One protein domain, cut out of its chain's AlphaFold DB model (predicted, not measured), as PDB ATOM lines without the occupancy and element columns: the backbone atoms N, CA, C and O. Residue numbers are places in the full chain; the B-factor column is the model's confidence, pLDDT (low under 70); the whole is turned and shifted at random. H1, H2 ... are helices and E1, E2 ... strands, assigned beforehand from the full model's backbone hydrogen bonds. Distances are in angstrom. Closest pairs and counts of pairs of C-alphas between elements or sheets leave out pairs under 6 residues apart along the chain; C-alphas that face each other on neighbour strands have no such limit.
ATOM      1  N   GLU A  10     -60.360  55.816  25.655       86.00
ATOM      2  CA  GLU A  10     -59.618  56.843  24.902       86.00
ATOM      3  C   GLU A  10     -58.363  57.342  25.636       86.00
ATOM      4  O   GLU A  10     -57.407  57.788  25.006       86.00
ATOM      5  N   ASP A  11     -58.339  57.235  26.969       89.38
ATOM      6  CA  ASP A  11     -57.201  57.669  27.776       89.38
ATOM      7  C   ASP A  11     -56.076  56.617  27.777       89.38
ATOM      8  O   ASP A  11     -54.991  56.883  28.292       89.38
ATOM      9  N   ILE A  12     -56.294  55.423  27.209       89.69
ATOM     10  CA  ILE A  12     -55.280  54.367  27.123       89.69
ATOM     11  C   ILE A  12     -54.299  54.678  25.990       89.69
ATOM     12  O   ILE A  12     -54.644  54.650  24.811       89.69
ATOM     13  N   ILE A  13     -53.038  54.895  26.359       86.50
ATOM     14  CA  ILE A  13     -51.938  55.148  25.422       86.50
ATOM     15  C   ILE A  13     -51.299  53.829  24.973       86.50
ATOM     16  O   ILE A  13     -51.049  53.614  23.784       86.50
ATOM     17  N   ASP A  14     -51.007  52.950  25.931       84.50
ATOM     18  CA  ASP A  14     -50.286  51.697  25.702       84.50
ATOM     19  C   ASP A  14     -50.679  50.647  26.741       84.50
ATOM     20  O   ASP A  14     -51.175  50.970  27.824       84.50
ATOM     21  N   TYR A  15     -50.434  49.383  26.419       86.75
ATOM     22  CA  TYR A  15     -50.580  48.281  27.355       86.75
ATOM     23  C   TYR A  15     -49.577  47.163  27.062       86.75
ATOM     24  O   TYR A  15     -49.325  46.799  25.911       86.75
ATOM     25  N   GLU A  16     -49.006  46.603  28.126       81.44
ATOM     26  CA  GLU A  16     -47.870  45.682  28.084       81.44
ATOM     27  C   GLU A  16     -48.108  44.496  29.029       81.44
ATOM     28  O   GLU A  16     -48.524  44.685  30.171       81.44
ATOM     29  N   LEU A  17     -47.818  43.272  28.582       83.38
ATOM     30  CA  LEU A  17     -47.723  42.103  29.454       83.38
ATOM     31  C   LEU A  17     -46.317  42.034  30.046       83.38
ATOM     32  O   LEU A  17     -45.335  41.896  29.311       83.38
ATOM     33  N   LEU A  18     -46.244  42.085  31.370       82.00
ATOM     34  CA  LEU A  18     -45.019  41.971  32.147       82.00
ATOM     35  C   LEU A  18     -45.005  40.640  32.898       82.00
ATOM     36  O   LEU A  18     -45.989  40.278  33.549       82.00
ATOM     37  N   GLU A  19     -43.874  39.949  32.851       83.19
ATOM     38  CA  GLU A  19     -43.565  38.786  33.680       83.19
ATOM     39  C   GLU A  19     -42.321  39.103  34.509       83.19
ATOM     40  O   GLU A  19     -41.309  39.504  33.952       83.19
ATOM     41  N   ASP A  20     -42.398  38.974  35.832       84.75
ATOM     42  CA  ASP A  20     -41.296  39.293  36.759       84.75
ATOM     43  C   ASP A  20     -40.753  40.736  36.640       84.75
ATOM     44  O   ASP A  20     -39.650  41.044  37.085       84.75
ATOM     45  N   GLY A  21     -41.557  41.646  36.075       67.19
ATOM     46  CA  GLY A  21     -41.165  43.023  35.751       67.19
ATOM     47  C   GLY A  21     -40.529  43.176  34.366       67.19
ATOM     48  O   GLY A  21     -40.451  44.296  33.863       67.19
ATOM     49  N   ASP A  22     -40.164  42.066  33.724       69.81
ATOM     50  CA  ASP A  22     -39.658  42.032  32.361       69.81
ATOM     51  C   ASP A  22     -40.811  42.026  31.361       69.81
ATOM     52  O   ASP A  22     -41.767  41.247  31.439       69.81
ATOM     53  N   LEU A  23     -40.699  42.893  30.365       61.38
ATOM     54  CA  LEU A  23     -41.638  42.953  29.263       61.38
ATOM     55  C   LEU A  23     -41.623  41.649  28.463       61.38
ATOM     56  O   LEU A  23     -40.596  41.274  27.903       61.38
ATOM     57  N   GLN A  24     -42.791  41.024  28.336       63.34
ATOM     58  CA  GLN A  24     -42.982  39.867  27.467       63.34
ATOM     59  C   GLN A  24     -43.690  40.247  26.165       63.34
ATOM     60  O   GLN A  24     -43.314  39.743  25.109       63.34
ATOM     61  N   ILE A  25     -44.705  41.125  26.216       60.19
ATOM     62  CA  ILE A  25     -45.492  41.498  25.025       60.19
ATOM     63  C   ILE A  25     -46.015  42.948  25.091       60.19
ATOM     64  O   ILE A  25     -46.422  43.389  26.161       60.19
ATOM     65  N   LYS A  26     -46.051  43.679  23.960       57.53
ATOM     66  CA  LYS A  26     -46.544  45.079  23.842       57.53
ATOM     67  C   LYS A  26     -47.724  45.220  22.887       57.53
ATOM     68  O   LYS A  26     -47.654  44.698  21.776       57.53
ATOM     69  N   GLY A  27     -48.766  45.958  23.275       54.34
ATOM     70  CA  GLY A  27     -50.038  46.026  22.543       54.34
ATOM     71  C   GLY A  27     -50.546  47.407  22.100       54.34
ATOM     72  O   GLY A  27     -51.586  47.465  21.456       54.34
ATOM     73  N   GLY A  28     -49.856  48.520  22.351       54.41
ATOM     74  CA  GLY A  28     -50.371  49.861  22.033       54.41
ATOM     75  C   GLY A  28     -50.340  50.319  20.566       54.41
ATOM     76  O   GLY A  28     -49.863  49.640  19.648       54.41
ATOM     77  N   LEU A  29     -50.839  51.547  20.371       45.09
ATOM     78  CA  LEU A  29     -51.012  52.267  19.098       45.09
ATOM     79  C   LEU A  29     -49.703  52.723  18.407       45.09
ATOM     80  O   LEU A  29     -49.770  53.415  17.395       45.09
ATOM     81  N   GLY A  30     -48.531  52.317  18.911       47.84
ATOM     82  CA  GLY A  30     -47.201  52.627  18.357       47.84
ATOM     83  C   GLY A  30     -46.247  51.424  18.297       47.84
ATOM     84  O   GLY A  30     -45.032  51.591  18.267       47.84
ATOM     85  N   SER A  31     -46.781  50.199  18.296       51.62
ATOM     86  CA  SER A  31     -46.056  48.926  18.494       51.62
ATOM     87  C   SER A  31     -45.161  48.454  17.329       51.62
ATOM     88  O   SER A  31     -44.839  47.271  17.240       51.62
ATOM     89  N   ALA A  32     -44.694  49.352  16.454       52.47
ATOM     90  CA  ALA A  32     -43.839  48.987  15.319       52.47
ATOM     91  C   ALA A  32     -42.323  49.151  15.551       52.47
ATOM     92  O   ALA A  32     -41.543  48.667  14.736       52.47
ATOM     93  N   LEU A  33     -41.853  49.792  16.628       43.59
ATOM     94  CA  LEU A  33     -40.437  50.183  16.717       43.59
ATOM     95  C   LEU A  33     -39.765  49.736  18.017       43.59
ATOM     96  O   LEU A  33     -39.654  50.500  18.967       43.59
ATOM     97  N   ALA A  34     -39.336  48.467  18.014       36.09
ATOM     98  CA  ALA A  34     -38.040  47.965  18.504       36.09
ATOM     99  C   ALA A  34     -38.129  46.438  18.718       36.09
ATOM    100  O   ALA A  34     -38.245  45.972  19.848       36.09
ATOM    101  N   GLY A  35     -38.110  45.651  17.631       36.06
ATOM    102  CA  GLY A  35     -37.922  44.192  17.733       36.06
ATOM    103  C   GLY A  35     -38.948  43.272  17.060       36.06
ATOM    104  O   GLY A  35     -39.017  42.112  17.440       36.06
ATOM    105  N   GLY A  36     -39.706  43.746  16.061       38.16
ATOM    106  CA  GLY A  36     -40.249  42.887  14.990       38.16
ATOM    107  C   GLY A  36     -41.295  41.844  15.382       38.16
ATOM    108  O   GLY A  36     -41.293  40.752  14.826       38.16
ATOM    109  N   LEU A  37     -42.172  42.154  16.331       43.09
ATOM    110  CA  LEU A  37     -42.996  41.145  16.980       43.09
ATOM    111  C   LEU A  37     -44.379  41.724  17.318       43.09
ATOM    112  O   LEU A  37     -44.705  42.048  18.458       43.09
ATOM    113  N   THR A  38     -45.183  41.907  16.271       48.03
ATOM    114  CA  THR A  38     -46.601  42.247  16.380       48.03
ATOM    115  C   THR A  38     -47.386  41.013  16.828       48.03
ATOM    116  O   THR A  38     -47.059  39.880  16.477       48.03
ATOM    117  N   PHE A  39     -48.423  41.220  17.638       48.66
ATOM    118  CA  PHE A  39     -49.355  40.169  18.046       48.66
ATOM    119  C   PHE A  39     -50.015  39.519  16.815       48.66
ATOM    120  O   PHE A  39     -51.007  40.024  16.297       48.66
ATOM    121  N   GLY A  40     -49.482  38.389  16.350       40.50
ATOM    122  CA  GLY A  40     -50.077  37.609  15.269       40.50
ATOM    123  C   GLY A  40     -49.582  36.167  15.276       40.50
ATOM    124  O   GLY A  40     -48.399  35.944  15.073       40.50
ATOM    125  N   ALA A  41     -50.505  35.227  15.528       33.50
ATOM    126  CA  ALA A  41     -50.479  33.751  15.425       33.50
ATOM    127  C   ALA A  41     -49.283  32.931  15.976       33.50
ATOM    128  O   ALA A  41     -49.470  31.774  16.342       33.50
ATOM    129  N   ALA A  42     -48.087  33.491  16.106       39.59
ATOM    130  CA  ALA A  42     -46.906  32.866  16.674       39.59
ATOM    131  C   ALA A  42     -46.271  33.868  17.638       39.59
ATOM    132  O   ALA A  42     -45.719  34.881  17.223       39.59
ATOM    133  N   GLY A  43     -46.422  33.602  18.936       39.53
ATOM    134  CA  GLY A  43     -45.962  34.445  20.036       39.53
ATOM    135  C   GLY A  43     -44.532  34.948  19.854       39.53
ATOM    136  O   GLY A  43     -43.555  34.265  20.136       39.53
ATOM    137  N   ALA A  44     -44.464  36.185  19.411       48.62
ATOM    138  CA  ALA A  44     -43.431  37.154  19.643       48.62
ATOM    139  C   ALA A  44     -42.829  37.119  21.067       48.62
ATOM    140  O   ALA A  44     -43.368  37.742  21.975       48.62
ATOM    141  N   ILE A  45     -41.689  36.449  21.266       51.75
ATOM    142  CA  ILE A  45     -40.856  36.605  22.471       51.75
ATOM    143  C   ILE A  45     -39.829  37.707  22.191       51.75
ATOM    144  O   ILE A  45     -38.820  37.461  21.528       51.75
ATOM    145  N   VAL A  46     -40.074  38.930  22.666       44.00
ATOM    146  CA  VAL A  46     -39.053  39.988  22.613       44.00
ATOM    147  C   VAL A  46     -38.026  39.715  23.711       44.00
ATOM    148  O   VAL A  46     -38.336  39.697  24.898       44.00
ATOM    149  N   GLY A  47     -36.784  39.469  23.292       43.31
ATOM    150  CA  GLY A  47     -35.656  39.231  24.177       43.31
ATOM    151  C   GLY A  47     -35.211  40.496  24.907       43.31
ATOM    152  O   GLY A  47     -34.656  41.406  24.300       43.31
ATOM    153  N   ALA A  48     -35.346  40.488  26.230       38.22
ATOM    154  CA  ALA A  48     -34.603  41.362  27.134       38.22
ATOM    155  C   ALA A  48     -33.860  40.534  28.196       38.22
ATOM    156  O   ALA A  48     -33.913  40.831  29.379       38.22
ATOM    157  N   SER A  49     -33.184  39.454  27.780       38.47
ATOM    158  CA  SER A  49     -32.132  38.795  28.581       38.47
ATOM    159  C   SER A  49     -31.386  37.694  27.801       38.47
ATOM    160  O   SER A  49     -31.174  36.583  28.284       38.47
ATOM    161  N   VAL A  50     -30.867  38.005  26.603       42.94
ATOM    162  CA  VAL A  50     -29.703  37.261  26.065       42.94
ATOM    163  C   VAL A  50     -28.458  37.784  26.783       42.94
ATOM    164  O   VAL A  50     -27.684  38.586  26.279       42.94
ATOM    165  N   GLY A  51     -28.322  37.372  28.040       36.12
ATOM    166  CA  GLY A  51     -27.280  37.844  28.941       36.12
ATOM    167  C   GLY A  51     -27.196  36.968  30.180       36.12
ATOM    168  O   GLY A  51     -27.491  37.421  31.274       36.12
ATOM    169  N   LYS A  52     -26.824  35.693  30.000       40.50
ATOM    170  CA  LYS A  52     -26.341  34.774  31.051       40.50
ATOM    171  C   LYS A  52     -27.051  34.882  32.418       40.50
ATOM    172  O   LYS A  52     -26.469  35.410  33.359       40.50
ATOM    173  N   LYS A  53     -28.212  34.241  32.585       37.19
ATOM    174  CA  LYS A  53     -28.574  33.508  33.822       37.19
ATOM    175  C   LYS A  53     -29.969  32.907  33.690       37.19
ATOM    176  O   LYS A  53     -30.928  33.644  33.586       37.19
ATOM    177  N   LYS A  54     -30.027  31.570  33.750       40.09
ATOM    178  CA  LYS A  54     -31.200  30.724  34.027       40.09
ATOM    179  C   LYS A  54     -32.492  31.188  33.344       40.09
ATOM    180  O   LYS A  54     -33.193  32.034  33.875       40.09
ATOM    181  N   THR A  55     -32.881  30.499  32.275       44.50
ATOM    182  CA  THR A  55     -34.293  30.215  31.993       44.50
ATOM    183  C   THR A  55     -34.919  29.721  33.297       44.50
ATOM    184  O   THR A  55     -34.787  28.554  33.672       44.50
ATOM    185  N   THR A  56     -35.489  30.625  34.089       53.56
ATOM    186  CA  THR A  56     -36.166  30.251  35.316       53.56
ATOM    187  C   THR A  56     -37.392  29.490  34.853       53.56
ATOM    188  O   THR A  56     -38.265  30.012  34.166       53.56
ATOM    189  N   SER A  57     -37.469  28.211  35.214       70.50
ATOM    190  CA  SER A  57     -38.654  27.385  34.974       70.50
ATOM    191  C   SER A  57     -39.907  27.953  35.646       70.50
ATOM    192  O   SER A  57     -40.969  27.361  35.518       70.50
ATOM    193  N   ASN A  58     -39.781  29.046  36.404       82.38
ATOM    194  CA  ASN A  58     -40.814  29.644  37.214       82.38
ATOM    195  C   ASN A  58     -40.968  31.125  36.865       82.38
ATOM    196  O   ASN A  58     -39.967  31.793  36.620       82.38
ATOM    197  N   CYS A  59     -42.210  31.582  36.910       84.38
ATOM    198  CA  CYS A  59     -42.655  32.971  36.908       84.38
ATOM    199  C   CYS A  59     -43.076  33.308  38.346       84.38
ATOM    200  O   CYS A  59     -43.706  32.482  39.008       84.38
ATOM    201  N   PHE A  60     -42.694  34.469  38.860       89.00
ATOM    202  CA  PHE A  60     -43.043  34.972  40.192       89.00
ATOM    203  C   PHE A  60     -44.194  35.976  40.147       89.00
ATOM    204  O   PHE A  60     -44.977  36.050  41.096       89.00
ATOM    205  N   SER A  61     -44.323  36.717  39.049       90.00
ATOM    206  CA  SER A  61     -45.450  37.603  38.798       90.00
ATOM    207  C   SER A  61     -45.791  37.694  37.315       90.00
ATOM    208  O   SER A  61     -44.944  37.534  36.439       90.00
ATOM    209  N   MET A  62     -47.064  37.966  37.042       90.38
ATOM    210  CA  MET A  62     -47.569  38.276  35.711       90.38
ATOM    211  C   MET A  62     -48.615  39.373  35.844       90.38
ATOM    212  O   MET A  62     -49.554  39.246  36.634       90.38
ATOM    213  N   SER A  63     -48.461  40.445  35.078       92.56
ATOM    214  CA  SER A  63     -49.357  41.598  35.138       92.56
ATOM    215  C   SER A  63     -49.480  42.281  33.787       92.56
ATOM    216  O   SER A  63     -48.559  42.231  32.977       92.56
ATOM    217  N   ILE A  64     -50.613  42.933  33.555       91.50
ATOM    218  CA  ILE A  64     -50.786  43.848  32.432       91.50
ATOM    219  C   ILE A  64     -50.619  45.260  32.969       91.50
ATOM    220  O   ILE A  64     -51.399  45.697  33.817       91.50
ATOM    221  N   LYS A  65     -49.612  45.963  32.465       91.00
ATOM    222  CA  LYS A  65     -49.400  47.381  32.725       91.00
ATOM    223  C   LYS A  65     -50.141  48.180  31.666       91.00
ATOM    224  O   LYS A  65     -49.888  47.996  30.480       91.00
ATOM    225  N   ILE A  66     -51.022  49.074  32.089       91.38
ATOM    226  CA  ILE A  66     -51.763  49.993  31.225       91.38
ATOM    227  C   ILE A  66     -51.202  51.392  31.462       91.38
ATOM    228  O   ILE A  66     -51.169  51.861  32.597       91.38
ATOM    229  N   THR A  67     -50.750  52.045  30.395       90.31
ATOM    230  CA  THR A  67     -50.278  53.431  30.427       90.31
ATOM    231  C   THR A  67     -51.405  54.349  29.980       90.31
ATOM    232  O   THR A  67     -51.987  54.154  28.912       90.31
ATOM    233  N   LEU A  68     -51.699  55.351  30.800       91.88
ATOM    234  CA  LEU A  68     -52.809  56.278  30.636       91.88
ATOM    235  C   LEU A  68     -52.308  57.691  30.338       91.88
ATOM    236  O   LEU A  68     -51.249  58.109  30.808       91.88
ATOM    237  N   ASN A  69     -53.120  58.461  29.620       90.19
ATOM    238  CA  ASN A  69     -52.915  59.882  29.377       90.19
ATOM    239  C   ASN A  69     -53.302  60.723  30.605       90.19
ATOM    240  O   ASN A  69     -54.254  61.500  30.586       90.19
ATOM    241  N   SER A  70     -52.586  60.538  31.712       87.88
ATOM    242  CA  SER A  70     -52.838  61.250  32.965       87.88
ATOM    243  C   SER A  70     -51.542  61.490  33.719       87.88
ATOM    244  O   SER A  70     -50.861  60.553  34.112       87.88
ATOM    245  N   MET A  71     -51.226  62.754  33.999       88.81
ATOM    246  CA  MET A  71     -50.034  63.101  34.787       88.81
ATOM    247  C   MET A  71     -50.172  62.725  36.269       88.81
ATOM    248  O   MET A  71     -49.171  62.519  36.949       88.81
ATOM    249  N   ASN A  72     -51.404  62.612  36.774       86.38
ATOM    250  CA  ASN A  72     -51.670  62.308  38.182       86.38
ATOM    251  C   ASN A  72     -51.726  60.798  38.455       86.38
ATOM    252  O   ASN A  72     -51.408  60.361  39.559       86.38
ATOM    253  N   ALA A  73     -52.160  60.011  37.467       86.75
ATOM    254  CA  ALA A  73     -52.281  58.557  37.553       86.75
ATOM    255  C   ALA A  73     -51.938  57.919  36.192       86.75
ATOM    256  O   ALA A  73     -52.835  57.464  35.483       86.75
ATOM    257  N   PRO A  74     -50.652  57.916  35.794       89.38
ATOM    258  CA  PRO A  74     -50.233  57.507  34.451       89.38
ATOM    259  C   PRO A  74     -50.242  55.994  34.228       89.38
ATOM    260  O   PRO A  74     -50.065  55.552  33.096       89.38
ATOM    261  N   VAL A  75     -50.366  55.186  35.286       90.81
ATOM    262  CA  VAL A  75     -50.203  53.731  35.206       90.81
ATOM    263  C   VAL A  75     -51.230  53.015  36.072       90.81
ATOM    264  O   VAL A  75     -51.359  53.317  37.256       90.81
ATOM    265  N   GLU A  76     -51.870  52.004  35.491       92.12
ATOM    266  CA  GLU A  76     -52.678  51.004  36.193       92.12
ATOM    267  C   GLU A  76     -52.115  49.604  35.928       92.12
ATOM    268  O   GLU A  76     -51.645  49.313  34.827       92.12
ATOM    269  N   ASN A  77     -52.160  48.722  36.931       91.31
ATOM    270  CA  ASN A  77     -51.672  47.347  36.802       91.31
ATOM    271  C   ASN A  77     -52.780  46.339  37.104       91.31
ATOM    272  O   ASN A  77     -53.352  46.330  38.194       91.31
ATOM    273  N   VAL A  78     -53.017  45.431  36.160       93.06
ATOM    274  CA  VAL A  78     -53.899  44.276  36.339       93.06
ATOM    275  C   VAL A  78     -53.039  43.058  36.648       93.06
ATOM    276  O   VAL A  78     -52.362  42.523  35.773       93.06
ATOM    277  N   ASN A  79     -53.051  42.616  37.903       94.12
ATOM    278  CA  ASN A  79     -52.245  41.481  38.347       94.12
ATOM    279  C   ASN A  79     -52.961  40.154  38.067       94.12
ATOM    280  O   ASN A  79     -54.072  39.935  38.542       94.12
ATOM    281  N   LEU A  80     -52.298  39.259  37.334       93.00
ATOM    282  CA  LEU A  80     -52.801  37.926  36.978       93.00
ATOM    283  C   LEU A  80     -52.150  36.833  37.832       93.00
ATOM    284  O   LEU A  80     -52.798  35.854  38.197       93.00
ATOM    285  N   LEU A  81     -50.873  37.017  38.178       92.75
ATOM    286  CA  LEU A  81     -50.122  36.169  39.100       92.75
ATOM    287  C   LEU A  81     -49.249  37.035  40.009       92.75
ATOM    288  O   LEU A  81     -48.623  37.990  39.558       92.75
ATOM    289  N   GLN A  82     -49.183  36.662  41.285       91.25
ATOM    290  CA  GLN A  82     -48.362  37.327  42.311       91.25
ATOM    291  C   GLN A  82     -47.578  36.316  43.163       91.25
ATOM    292  O   GLN A  82     -47.186  36.599  44.292       91.25
ATOM    293  N   MET A  83     -47.411  35.096  42.656       88.44
ATOM    294  CA  MET A  83     -46.706  34.028  43.351       88.44
ATOM    295  C   MET A  83     -45.871  33.209  42.379       88.44
ATOM    296  O   MET A  83     -46.176  33.119  41.191       88.44
ATOM    297  N   LYS A  84     -44.856  32.539  42.927       91.75
ATOM    298  CA  LYS A  84     -43.997  31.626  42.179       91.75
ATOM    299  C   LYS A  84     -44.795  30.440  41.636       91.75
ATOM    300  O   LYS A  84     -45.226  29.576  42.398       91.75
ATOM    301  N   VAL A  85     -44.893  30.343  40.318       90.25
ATOM    302  CA  VAL A  85     -45.488  29.222  39.586       90.25
ATOM    303  C   VAL A  85     -44.522  28.712  38.527       90.25
ATOM    304  O   VAL A  85     -43.811  29.492  37.906       90.25
ATOM    305  N   SER A  86     -44.502  27.403  38.277       87.38
ATOM    306  CA  SER A  86     -43.764  26.866  37.128       87.38
ATOM    307  C   SER A  86     -44.418  27.320  35.820       87.38
ATOM    308  O   SER A  86     -45.640  27.229  35.689       87.38
ATOM    309  N   LYS A  87     -43.629  27.705  34.815       82.75
ATOM    310  CA  LYS A  87     -44.108  28.054  33.468       82.75
ATOM    311  C   LYS A  87     -44.769  26.877  32.742       82.75
ATOM    312  O   LYS A  87     -45.566  27.063  31.829       82.75
ATOM    313  N   THR A  88     -44.483  25.644  33.158       80.62
ATOM    314  CA  THR A  88     -45.153  24.446  32.624       80.62
ATOM    315  C   THR A  88     -46.475  24.136  33.325       80.62
ATOM    316  O   THR A  88     -47.247  23.312  32.827       80.62
ATOM    317  N   SER A  89     -46.748  24.785  34.462       86.81
ATOM    318  CA  SER A  89     -47.950  24.537  35.255       86.81
ATOM    319  C   SER A  89     -49.215  25.009  34.541       86.81
ATOM    320  O   SER A  89     -49.209  25.947  33.742       86.81
ATOM    321  N   VAL A  90     -50.335  24.374  34.882       89.06
ATOM    322  CA  VAL A  90     -51.662  24.775  34.397       89.06
ATOM    323  C   VAL A  90     -52.007  26.198  34.843       89.06
ATOM    324  O   VAL A  90     -52.581  26.951  34.065       89.06
ATOM    325  N   ALA A  91     -51.610  26.590  36.059       89.88
ATOM    326  CA  ALA A  91     -51.842  27.933  36.590       89.88
ATOM    327  C   ALA A  91     -51.185  29.013  35.718       89.88
ATOM    328  O   ALA A  91     -51.851  29.972  35.336       89.88
ATOM    329  N   TYR A  92     -49.920  28.814  35.335       88.56
ATOM    330  CA  TYR A  92     -49.225  29.725  34.425       88.56
ATOM    331  C   TYR A  92     -49.916  29.797  33.061       88.56
ATOM    332  O   TYR A  92     -50.236  30.883  32.593       88.56
ATOM    333  N   LYS A  93     -50.202  28.644  32.439       83.12
ATOM    334  CA  LYS A  93     -50.847  28.602  31.115       83.12
ATOM    335  C   LYS A  93     -52.210  29.295  31.118       83.12
ATOM    336  O   LYS A  93     -52.531  30.003  30.171       83.12
ATOM    337  N   LYS A  94     -52.989  29.119  32.190       88.00
ATOM    338  CA  LYS A  94     -54.283  29.783  32.368       88.00
ATOM    339  C   LYS A  94     -54.120  31.297  32.501       88.00
ATOM    340  O   LYS A  94     -54.802  32.023  31.790       88.00
ATOM    341  N   ALA A  95     -53.212  31.762  33.358       88.75
ATOM    342  CA  ALA A  95     -52.950  33.191  33.522       88.75
ATOM    343  C   ALA A  95     -52.454  33.836  32.222       88.75
ATOM    344  O   ALA A  95     -52.911  34.913  31.855       88.75
ATOM    345  N   PHE A  96     -51.583  33.145  31.483       84.75
ATOM    346  CA  PHE A  96     -51.091  33.608  30.190       84.75
ATOM    347  C   PHE A  96     -52.211  33.701  29.146       84.75
ATOM    348  O   PHE A  96     -52.322  34.708  28.455       84.75
ATOM    349  N   ALA A  97     -53.089  32.694  29.064       82.38
ATOM    350  CA  ALA A  97     -54.252  32.738  28.178       82.38
ATOM    351  C   ALA A  97     -55.207  33.891  28.540       82.38
ATOM    352  O   ALA A  97     -55.651  34.622  27.659       82.38
ATOM    353  N   GLN A  98     -55.459  34.109  29.836       88.94
ATOM    354  CA  GLN A  98     -56.241  35.256  30.313       88.94
ATOM    355  C   GLN A  98     -55.575  36.588  29.954       88.94
ATOM    356  O   GLN A  98     -56.259  37.523  29.545       88.94
ATOM    357  N   ALA A  99     -54.245  36.677  30.055       86.62
ATOM    358  CA  ALA A  99     -53.511  37.862  29.634       86.62
ATOM    359  C   ALA A  99     -53.756  38.162  28.152       86.62
ATOM    360  O   ALA A  99     -54.101  39.284  27.797       86.62
ATOM    361  N   GLN A 100     -53.622  37.149  27.290       79.69
ATOM    362  CA  GLN A 100     -53.839  37.287  25.849       79.69
ATOM    363  C   GLN A 100     -55.264  37.742  25.512       79.69
ATOM    364  O   GLN A 100     -55.444  38.598  24.644       79.69
ATOM    365  N   GLU A 101     -56.265  37.208  26.209       84.19
ATOM    366  CA  GLU A 101     -57.660  37.617  26.046       84.19
ATOM    367  C   GLU A 101     -57.859  39.091  26.432       84.19
ATOM    368  O   GLU A 101     -58.394  39.865  25.640       84.19
ATOM    369  N   ILE A 102     -57.345  39.518  27.592       90.06
ATOM    370  CA  ILE A 102     -57.440  40.916  28.039       90.06
ATOM    371  C   ILE A 102     -56.742  41.857  27.053       90.06
ATOM    372  O   ILE A 102     -57.309  42.883  26.687       90.06
ATOM    373  N   LEU A 103     -55.537  41.514  26.590       82.75
ATOM    374  CA  LEU A 103     -54.794  42.317  25.610       82.75
ATOM    375  C   LEU A 103     -55.565  42.429  24.287       82.75
ATOM    376  O   LEU A 103     -55.605  43.502  23.690       82.75
ATOM    377  N   SER A 104     -56.233  41.354  23.857       80.44
ATOM    378  CA  SER A 104     -57.082  41.356  22.658       80.44
ATOM    379  C   SER A 104     -58.304  42.261  22.831       80.44
ATOM    380  O   SER A 104     -58.637  43.029  21.929       80.44
ATOM    381  N   LEU A 105     -58.946  42.233  24.000       86.00
ATOM    382  CA  LEU A 105     -60.063  43.123  24.317       86.00
ATOM    383  C   LEU A 105     -59.609  44.584  24.379       86.00
ATOM    384  O   LEU A 105     -60.246  45.440  23.771       86.00
ATOM    385  N   LEU A 106     -58.489  44.876  25.049       86.56
ATOM    386  CA  LEU A 106     -57.882  46.211  25.067       86.56
ATOM    387  C   LEU A 106     -57.590  46.692  23.647       86.56
ATOM    388  O   LEU A 106     -57.876  47.844  23.319       86.56
ATOM    389  N   LYS A 107     -57.107  45.805  22.771       80.25
ATOM    390  CA  LYS A 107     -56.897  46.123  21.360       80.25
ATOM    391  C   LYS A 107     -58.180  46.493  20.659       80.25
ATOM    392  O   LYS A 107     -58.195  47.524  19.996       80.25
ATOM    393  N   ILE A 108     -59.236  45.703  20.806       82.00
ATOM    394  CA  ILE A 108     -60.535  46.005  20.199       82.00
ATOM    395  C   ILE A 108     -61.026  47.369  20.691       82.00
ATOM    396  O   ILE A 108     -61.269  48.247  19.869       82.00
ATOM    397  N   MET A 109     -61.061  47.574  22.011       84.06
ATOM    398  CA  MET A 109     -61.571  48.797  22.639       84.06
ATOM    399  C   MET A 109     -60.796  50.048  22.208       84.06
ATOM    400  O   MET A 109     -61.411  51.058  21.878       84.06
ATOM    401  N   THR A 110     -59.466  49.963  22.121       82.06
ATOM    402  CA  THR A 110     -58.599  51.081  21.694       82.06
ATOM    403  C   THR A 110     -58.488  51.245  20.172       82.06
ATOM    404  O   THR A 110     -58.025  52.282  19.702       82.06
ATOM    405  N   SER A 111     -58.903  50.251  19.375       72.38
ATOM    406  CA  SER A 111     -58.878  50.323  17.900       72.38
ATOM    407  C   SER A 111     -60.170  50.891  17.309       72.38
ATOM    408  O   SER A 111     -60.142  51.401  16.189       72.38
ATOM    409  N   SER A 112     -61.288  50.853  18.045       57.31
ATOM    410  CA  SER A 112     -62.599  51.371  17.607       57.31
ATOM    411  C   SER A 112     -62.599  52.859  17.238       57.31
ATOM    412  O   SER A 112     -63.474  53.295  16.496       57.31
ATOM    413  N   GLU A 113     -61.611  53.625  17.706       54.28
ATOM    414  CA  GLU A 113     -61.481  55.061  17.421       54.28
ATOM    415  C   GLU A 113     -60.488  55.384  16.294       54.28
ATOM    416  O   GLU A 113     -60.300  56.545  15.942       54.28
TER     417      GLU A 113
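AT A GLANCE: This is residues 10 to 113 of the 155 residues of the protein "SHOCT domain-containing protein" of Blautia obeum (UniProt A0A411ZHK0). A strongly twisted sheet of four strands has one long helix, H1, over one face, running along the strands. The long stretch of residues 27 to 61, which has no named element, makes a wide loop from the end of the edge strand E2 back to the inner strand E3; its residues 50 to 55 stick out, and its residues 58 to 59 pair with residues 85 to 86. The printed part has 104 residues, in the order E1, E2, E3, E4, H1; the sheet, E2 E1 E3 E4, is antiparallel. The class is mixed, with under half of the residues in named elements. The whole is compact, with a radius of gyration of the C-alphas of 14.2 A and spans of 40 by 27 by 27 A.

IN THESE COORDINATES: E1, residues 12 to 19, begins at C-alpha 12 (-55.280, 54.367, 27.123) and is 20.6 A long. E2 is residues 22 to 26, 11.4 A; E3 is residues 62 to 68, 19.4 A; E4 is residues 75 to 81, 18.0 A. H1, residues 90 to 111, measures 31.3 A and ends at C-alpha 111 (-58.878, 50.323, 17.900).

HOW THE PARTS SIT: Inner strands E1 and E3 are antiparallel at 162 degrees, with N 16 and O 65 at 2.9 A. E1 and E2 form a hairpin, N 17 to O 25 being 2.8 A. E3 and E4 form another, N 64 to O 78 being 2.9 A. H1 is on the sheet at a height of 9.1 A, over E1 and E3, at 13 degrees to E1 on the local plane. Its closest C-alphas to E4 are Ala 95 and Leu 80, 5.9 A apart. In H1 every O i to N i+4 pair is within hydrogen-bond range.

THE WHOLE: The C-alphas farthest apart, of Lys 52 and Glu 113, are 42.8 A apart. The printed part has no cut. The link E2 to E3 is long, 35 residues; within it residues 58 to 59 pair antiparallel with residues 85 to 86. Mean pLDDT of the printed part is 72.4; residues 21 to 56 and 112 to 113 are under 70.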